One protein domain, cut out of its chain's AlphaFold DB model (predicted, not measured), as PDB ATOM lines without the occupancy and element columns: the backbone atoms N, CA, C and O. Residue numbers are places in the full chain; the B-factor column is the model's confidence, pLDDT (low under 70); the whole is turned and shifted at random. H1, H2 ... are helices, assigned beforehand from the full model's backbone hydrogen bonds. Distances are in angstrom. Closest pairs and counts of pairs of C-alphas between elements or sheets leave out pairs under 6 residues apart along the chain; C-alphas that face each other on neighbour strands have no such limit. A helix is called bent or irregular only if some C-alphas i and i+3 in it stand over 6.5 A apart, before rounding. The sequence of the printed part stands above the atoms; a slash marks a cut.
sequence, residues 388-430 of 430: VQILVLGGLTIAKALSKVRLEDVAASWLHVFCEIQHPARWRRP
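This is residues 388 to 430 of the 430 residues of the protein "Sodium/sulphate symporter, putative" of Bodo saltans (UniProt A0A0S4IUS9). Two helices, H1 and H2, meet near their ends as an open L, with a tail of residues 423 to 430 running on beyond the far end of H2. The helices make a corner at their tight link, and most of their length stands free. The printed part has 43 residues with two named helices, H1 then H2, and no named strand; the class is all helix. It is extended, with a radius of gyration of the C-alphas of 16.3 A and spans of 51 by 21 by 15 A.

Begin with H1, the longest helix by residues, which takes residues 388 to 405. Find C-alpha 388 at (40.528, 11.262, -29.251); from there the helix runs 25.5 A to C-alpha 405 at (37.877, 25.853, -49.945), with z falling on the way. H2 takes residues 407 to 422, 22.2 A from first to last C-alpha. Look for its end at C-alpha 422, (64.963, 29.640, -52.330); x rises along it. Neither helix is bent.

Look at Arg 406, the one residue of the tight link from H1 to H2. The two helices are close but not clearly touching, with 1 pair of C-alphas within 8 A: those of Leu 402 and Glu 408, the closest, 6.8 A apart. Their lines are about perpendicular at 76 degrees, and their centres are 22.4 A apart. In the backbones of H1 and H2 every O i to N i+4 pair is within hydrogen-bond range.

The outline is a rod, and the two C-alphas farthest apart, those of Gln 389 and Pro 430, are 51.8 A apart. Residues 388 to 398, 400 to 406 and 409 to 430 stand free. The printed part has no cut and ends at Pro 430, the chain's last residue. The mean pLDDT of the printed part is 78.2; look at the B-factor column of residues 423 to 430 for the values under 70.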
ATOM      1  N   VAL A 388      40.040  11.729 -27.945       91.31
ATOM      2  CA  VAL A 388      40.528  11.262 -29.251       91.31
ATOM      3  C   VAL A 388      39.427  11.312 -30.312       91.31
ATOM      4  O   VAL A 388      39.685  11.738 -31.435       91.31
ATOM      5  N   GLN A 389      38.190  10.936 -29.980       88.75
ATOM      6  CA  GLN A 389      37.076  10.948 -30.935       88.75
ATOM      7  C   GLN A 389      36.748  12.368 -31.405       88.75
ATOM      8  O   GLN A 389      36.549  12.588 -32.601       88.75
ATOM      9  N   ILE A 390      36.743  13.339 -30.484       85.81
ATOM     10  CA  ILE A 390      36.538  14.757 -30.816       85.81
ATOM     11  C   ILE A 390      37.682  15.269 -31.692       85.81
ATOM     12  O   ILE A 390      37.430  15.959 -32.678       85.81
ATOM     13  N   LEU A 391      38.928  14.900 -31.375       90.25
ATOM     14  CA  LEU A 391      40.096  15.298 -32.159       90.25
ATOM     15  C   LEU A 391      40.049  14.731 -33.585       90.25
ATOM     16  O   LEU A 391      40.306  15.459 -34.541       90.25
ATOM     17  N   VAL A 392      39.680  13.457 -33.742       92.56
ATOM     18  CA  VAL A 392      39.551  12.806 -35.055       92.56
ATOM     19  C   VAL A 392      38.404  13.418 -35.856       92.56
ATOM     20  O   VAL A 392      38.596  13.773 -37.020       92.56
ATOM     21  N   LEU A 393      37.229  13.600 -35.245       86.62
ATOM     22  CA  LEU A 393      36.085  14.239 -35.900       86.62
ATOM     23  C   LEU A 393      36.428  15.677 -36.322       86.62
ATOM     24  O   LEU A 393      36.149  16.070 -37.454       86.62
ATOM     25  N   GLY A 394      37.086  16.444 -35.450       89.38
ATOM     26  CA  GLY A 394      37.581  17.789 -35.741       89.38
ATOM     27  C   GLY A 394      38.605  17.809 -36.879       89.38
ATOM     28  O   GLY A 394      38.467  18.580 -37.822       89.38
ATOM     29  N   GLY A 395      39.593  16.914 -36.854       91.25
ATOM     30  CA  GLY A 395      40.617  16.819 -37.896       91.25
ATOM     31  C   GLY A 395      40.037  16.470 -39.268       91.25
ATOM     32  O   GLY A 395      40.359  17.127 -40.257       91.25
ATOM     33  N   LEU A 396      39.131  15.491 -39.333       89.62
ATOM     34  CA  LEU A 396      38.480  15.082 -40.583       89.62
ATOM     35  C   LEU A 396      37.526  16.155 -41.124       89.62
ATOM     36  O   LEU A 396      37.483  16.391 -42.332       89.62
ATOM     37  N   THR A 397      36.775  16.827 -40.246       88.31
ATOM     38  CA  THR A 397      35.876  17.917 -40.652       88.31
ATOM     39  C   THR A 397      36.652  19.131 -41.150       88.31
ATOM     40  O   THR A 397      36.295  19.677 -42.194       88.31
ATOM     41  N   ILE A 398      37.744  19.510 -40.476       88.88
ATOM     42  CA  ILE A 398      38.642  20.575 -40.933       88.88
ATOM     43  C   ILE A 398      39.288  20.183 -42.258       88.88
ATOM     44  O   ILE A 398      39.217  20.969 -43.193       88.88
ATOM     45  N   ALA A 399      39.843  18.975 -42.394       85.25
ATOM     46  CA  ALA A 399      40.435  18.517 -43.652       85.25
ATOM     47  C   ALA A 399      39.431  18.603 -44.814       85.25
ATOM     48  O   ALA A 399      39.736  19.175 -45.857       85.25
ATOM     49  N   LYS A 400      38.193  18.131 -44.614       80.94
ATOM     50  CA  LYS A 400      37.146  18.223 -45.641       80.94
ATOM     51  C   LYS A 400      36.739  19.670 -45.937       80.94
ATOM     52  O   LYS A 400      36.431  19.988 -47.086       80.94
ATOM     53  N   ALA A 401      36.720  20.539 -44.926       83.62
ATOM     54  CA  ALA A 401      36.435  21.959 -45.095       83.62
ATOM     55  C   ALA A 401      37.552  22.678 -45.867       83.62
ATOM     56  O   ALA A 401      37.240  23.436 -46.781       83.62
ATOM     57  N   LEU A 402      38.822  22.395 -45.557       82.75
ATOM     58  CA  LEU A 402      39.979  22.898 -46.301       82.75
ATOM     59  C   LEU A 402      39.876  22.492 -47.772       82.75
ATOM     60  O   LEU A 402      39.935  23.374 -48.626       82.75
ATOM     61  N   SER A 403      39.549  21.222 -48.041       79.69
ATOM     62  CA  SER A 403      39.352  20.738 -49.409       79.69
ATOM     63  C   SER A 403      38.207  21.386 -50.154       79.69
ATOM     64  O   SER A 403      38.311  21.664 -51.344       79.69
ATOM     65  N   LYS A 404      37.117  21.713 -49.459       74.19
ATOM     66  CA  LYS A 404      36.018  22.461 -50.074       74.19
ATOM     67  C   LYS A 404      36.420  23.895 -50.444       74.19
ATOM     68  O   LYS A 404      35.827  24.464 -51.357       74.19
ATOM     69  N   VAL A 405      37.381  24.482 -49.729       81.56
ATOM     70  CA  VAL A 405      37.877  25.853 -49.945       81.56
ATOM     71  C   VAL A 405      39.151  25.871 -50.811       81.56
ATOM     72  O   VAL A 405      39.636  26.947 -51.147       81.56
ATOM     73  N   ARG A 406      39.672  24.704 -51.225       71.94
ATOM     74  CA  ARG A 406      40.910  24.548 -52.014       71.94
ATOM     75  C   ARG A 406      42.134  25.196 -51.362       71.94
ATOM     76  O   ARG A 406      43.031  25.701 -52.041       71.94
ATOM     77  N   LEU A 407      42.182  25.212 -50.031       78.38
ATOM     78  CA  LEU A 407      43.319  25.797 -49.316       78.38
ATOM     79  C   LEU A 407      44.601  24.982 -49.522       78.38
ATOM     80  O   LEU A 407      45.688  25.550 -49.465       78.38
ATOM     81  N   GLU A 408      44.486  23.688 -49.817       81.81
ATOM     82  CA  GLU A 408      45.608  22.831 -50.192       81.81
ATOM     83  C   GLU A 408      46.267  23.253 -51.511       81.81
ATOM     84  O   GLU A 408      47.493  23.303 -51.568       81.81
ATOM     85  N   ASP A 409      45.492  23.631 -52.533       75.75
ATOM     86  CA  ASP A 409      46.016  24.055 -53.840       75.75
ATOM     87  C   ASP A 409      46.760  25.381 -53.707       75.75
ATOM     88  O   ASP A 409      47.845  25.577 -54.262       75.75
ATOM     89  N   VAL A 410      46.182  26.293 -52.923       81.69
ATOM     90  CA  VAL A 410      46.801  27.573 -52.592       81.69
ATOM     91  C   VAL A 410      48.094  27.313 -51.828       81.69
ATOM     92  O   VAL A 410      49.149  27.768 -52.259       81.69
ATOM     93  N   ALA A 411      48.064  26.528 -50.750       82.38
ATOM     94  CA  ALA A 411      49.257  26.209 -49.968       82.38
ATOM     95  C   ALA A 411      50.354  25.529 -50.810       82.38
ATOM     96  O   ALA A 411      51.525  25.886 -50.678       82.38
ATOM     97  N   ALA A 412      49.990  24.611 -51.710       84.94
ATOM     98  CA  ALA A 412      50.914  23.965 -52.636       84.94
ATOM     99  C   ALA A 412      51.530  24.967 -53.622       84.94
ATOM    100  O   ALA A 412      52.741  24.956 -53.835       84.94
ATOM    101  N   SER A 413      50.720  25.880 -54.166       83.50
ATOM    102  CA  SER A 413      51.191  26.951 -55.051       83.50
ATOM    103  C   SER A 413      52.157  27.890 -54.325       83.50
ATOM    104  O   SER A 413      53.231  28.199 -54.838       83.50
ATOM    105  N   TRP A 414      51.825  28.291 -53.094       84.69
ATOM    106  CA  TRP A 414      52.697  29.105 -52.244       84.69
ATOM    107  C   TRP A 414      54.011  28.393 -51.926       84.69
ATOM    108  O   TRP A 414      55.071  29.009 -52.007       84.69
ATOM    109  N   LEU A 415      53.961  27.099 -51.602       86.94
ATOM    110  CA  LEU A 415      55.152  26.303 -51.325       86.94
ATOM    111  C   LEU A 415      56.035  26.161 -52.569       86.94
ATOM    112  O   LEU A 415      57.253  26.284 -52.464       86.94
ATOM    113  N   HIS A 416      55.436  25.947 -53.742       83.88
ATOM    114  CA  HIS A 416      56.161  25.875 -55.007       83.88
ATOM    115  C   HIS A 416      56.895  27.190 -55.297       83.88
ATOM    116  O   HIS A 416      58.105  27.183 -55.518       83.88
ATOM    117  N   VAL A 417      56.189  28.323 -55.205       84.19
ATOM    118  CA  VAL A 417      56.776  29.662 -55.377       84.19
ATOM    119  C   VAL A 417      57.889  29.908 -54.355       84.19
ATOM    120  O   VAL A 417      58.958  30.403 -54.703       84.19
ATOM    121  N   PHE A 418      57.681  29.520 -53.097       84.00
ATOM    122  CA  PHE A 418      58.684  29.666 -52.046       84.00
ATOM    123  C   PHE A 418      59.942  28.822 -52.314       84.00
ATOM    124  O   PHE A 418      61.062  29.323 -52.203       84.00
ATOM    125  N   CYS A 419      59.784  27.562 -52.729       78.88
ATOM    126  CA  CYS A 419      60.902  26.699 -53.114       78.88
ATOM    127  C   CYS A 419      61.672  27.235 -54.330       78.88
ATOM    128  O   CYS A 419      62.900  27.129 -54.369       78.88
ATOM    129  N   GLU A 420      60.975  27.816 -55.306       77.38
ATOM    130  CA  GLU A 420      61.582  28.407 -56.499       77.38
ATOM    131  C   GLU A 420      62.417  29.654 -56.160       77.38
ATOM    132  O   GLU A 420      63.537  29.802 -56.653       77.38
ATOM    133  N   ILE A 421      61.935  30.489 -55.231       76.75
ATOM    134  CA  ILE A 421      62.673  31.649 -54.702       76.75
ATOM    135  C   ILE A 421      63.928  31.210 -53.929       76.75
ATOM    136  O   ILE A 421      64.977  31.846 -54.042       76.75
ATOM    137  N   GLN A 422      63.853  30.116 -53.164       73.31
ATOM    138  CA  GLN A 422      64.963  29.640 -52.330       73.31
ATOM    139  C   GLN A 422      66.084  28.953 -53.146       73.31
ATOM    140  O   GLN A 422      67.252  28.993 -52.751       73.31
ATOM    141  N   HIS A 423      65.762  28.317 -54.283       62.22
ATOM    142  CA  HIS A 423      66.722  27.566 -55.110       62.22
ATOM    143  C   HIS A 423      66.575  27.819 -56.628       62.22
ATOM    144  O   HIS A 423      66.336  26.874 -57.390       62.22
ATOM    145  N   PRO A 424      66.833  29.047 -57.119       59.78
ATOM    146  CA  PRO A 424      66.652  29.397 -58.534       59.78
ATOM    147  C   PRO A 424      67.597  28.648 -59.497       59.78
ATOM    148  O   PRO A 424      67.338  28.577 -60.697       59.78
ATOM    149  N   ALA A 425      68.697  28.076 -58.989       58.97
ATOM    150  CA  ALA A 425      69.740  27.430 -59.790       58.97
ATOM    151  C   ALA A 425      69.650  25.891 -59.861       58.97
ATOM    152  O   ALA A 425      70.418  25.281 -60.597       58.97
ATOM    153  N   ARG A 426      68.748  25.237 -59.105       56.28
ATOM    154  CA  ARG A 426      68.691  23.758 -59.029       56.28
ATOM    155  C   ARG A 426      67.671  23.126 -59.990       56.28
ATOM    156  O   ARG A 426      67.808  21.951 -60.316       56.28
ATOM    157  N   TRP A 427      66.696  23.901 -60.475       54.84
ATOM    158  CA  TRP A 427      65.604  23.407 -61.330       54.84
ATOM    159  C   TRP A 427      65.679  23.839 -62.799       54.84
ATOM    160  O   TRP A 427      64.936  23.308 -63.619       54.84
ATOM    161  N   ARG A 428      66.635  24.696 -63.179       51.97
ATOM    162  CA  ARG A 428      67.056  24.792 -64.585       51.97
ATOM    163  C   ARG A 428      67.983  23.621 -64.886       51.97
ATOM    164  O   ARG A 428      69.199  23.751 -64.759       51.97
ATOM    165  N   ARG A 429      67.428  22.462 -65.246       49.00
ATOM    166  CA  ARG A 429      68.211  21.542 -66.080       49.00
ATOM    167  C   ARG A 429      68.264  22.120 -67.507       49.00
ATOM    168  O   ARG A 429      67.278  22.740 -67.906       49.00
ATOM    169  N   PRO A 430      69.413  22.002 -68.195       49.38
ATOM    170  CA  PRO A 430      69.619  22.522 -69.547       49.38
ATOM    171  C   PRO A 430      68.727  21.855 -70.594       49.38
ATOM    172  O   PRO A 430      68.317  20.691 -70.365       49.38
TER     173      PRO A 430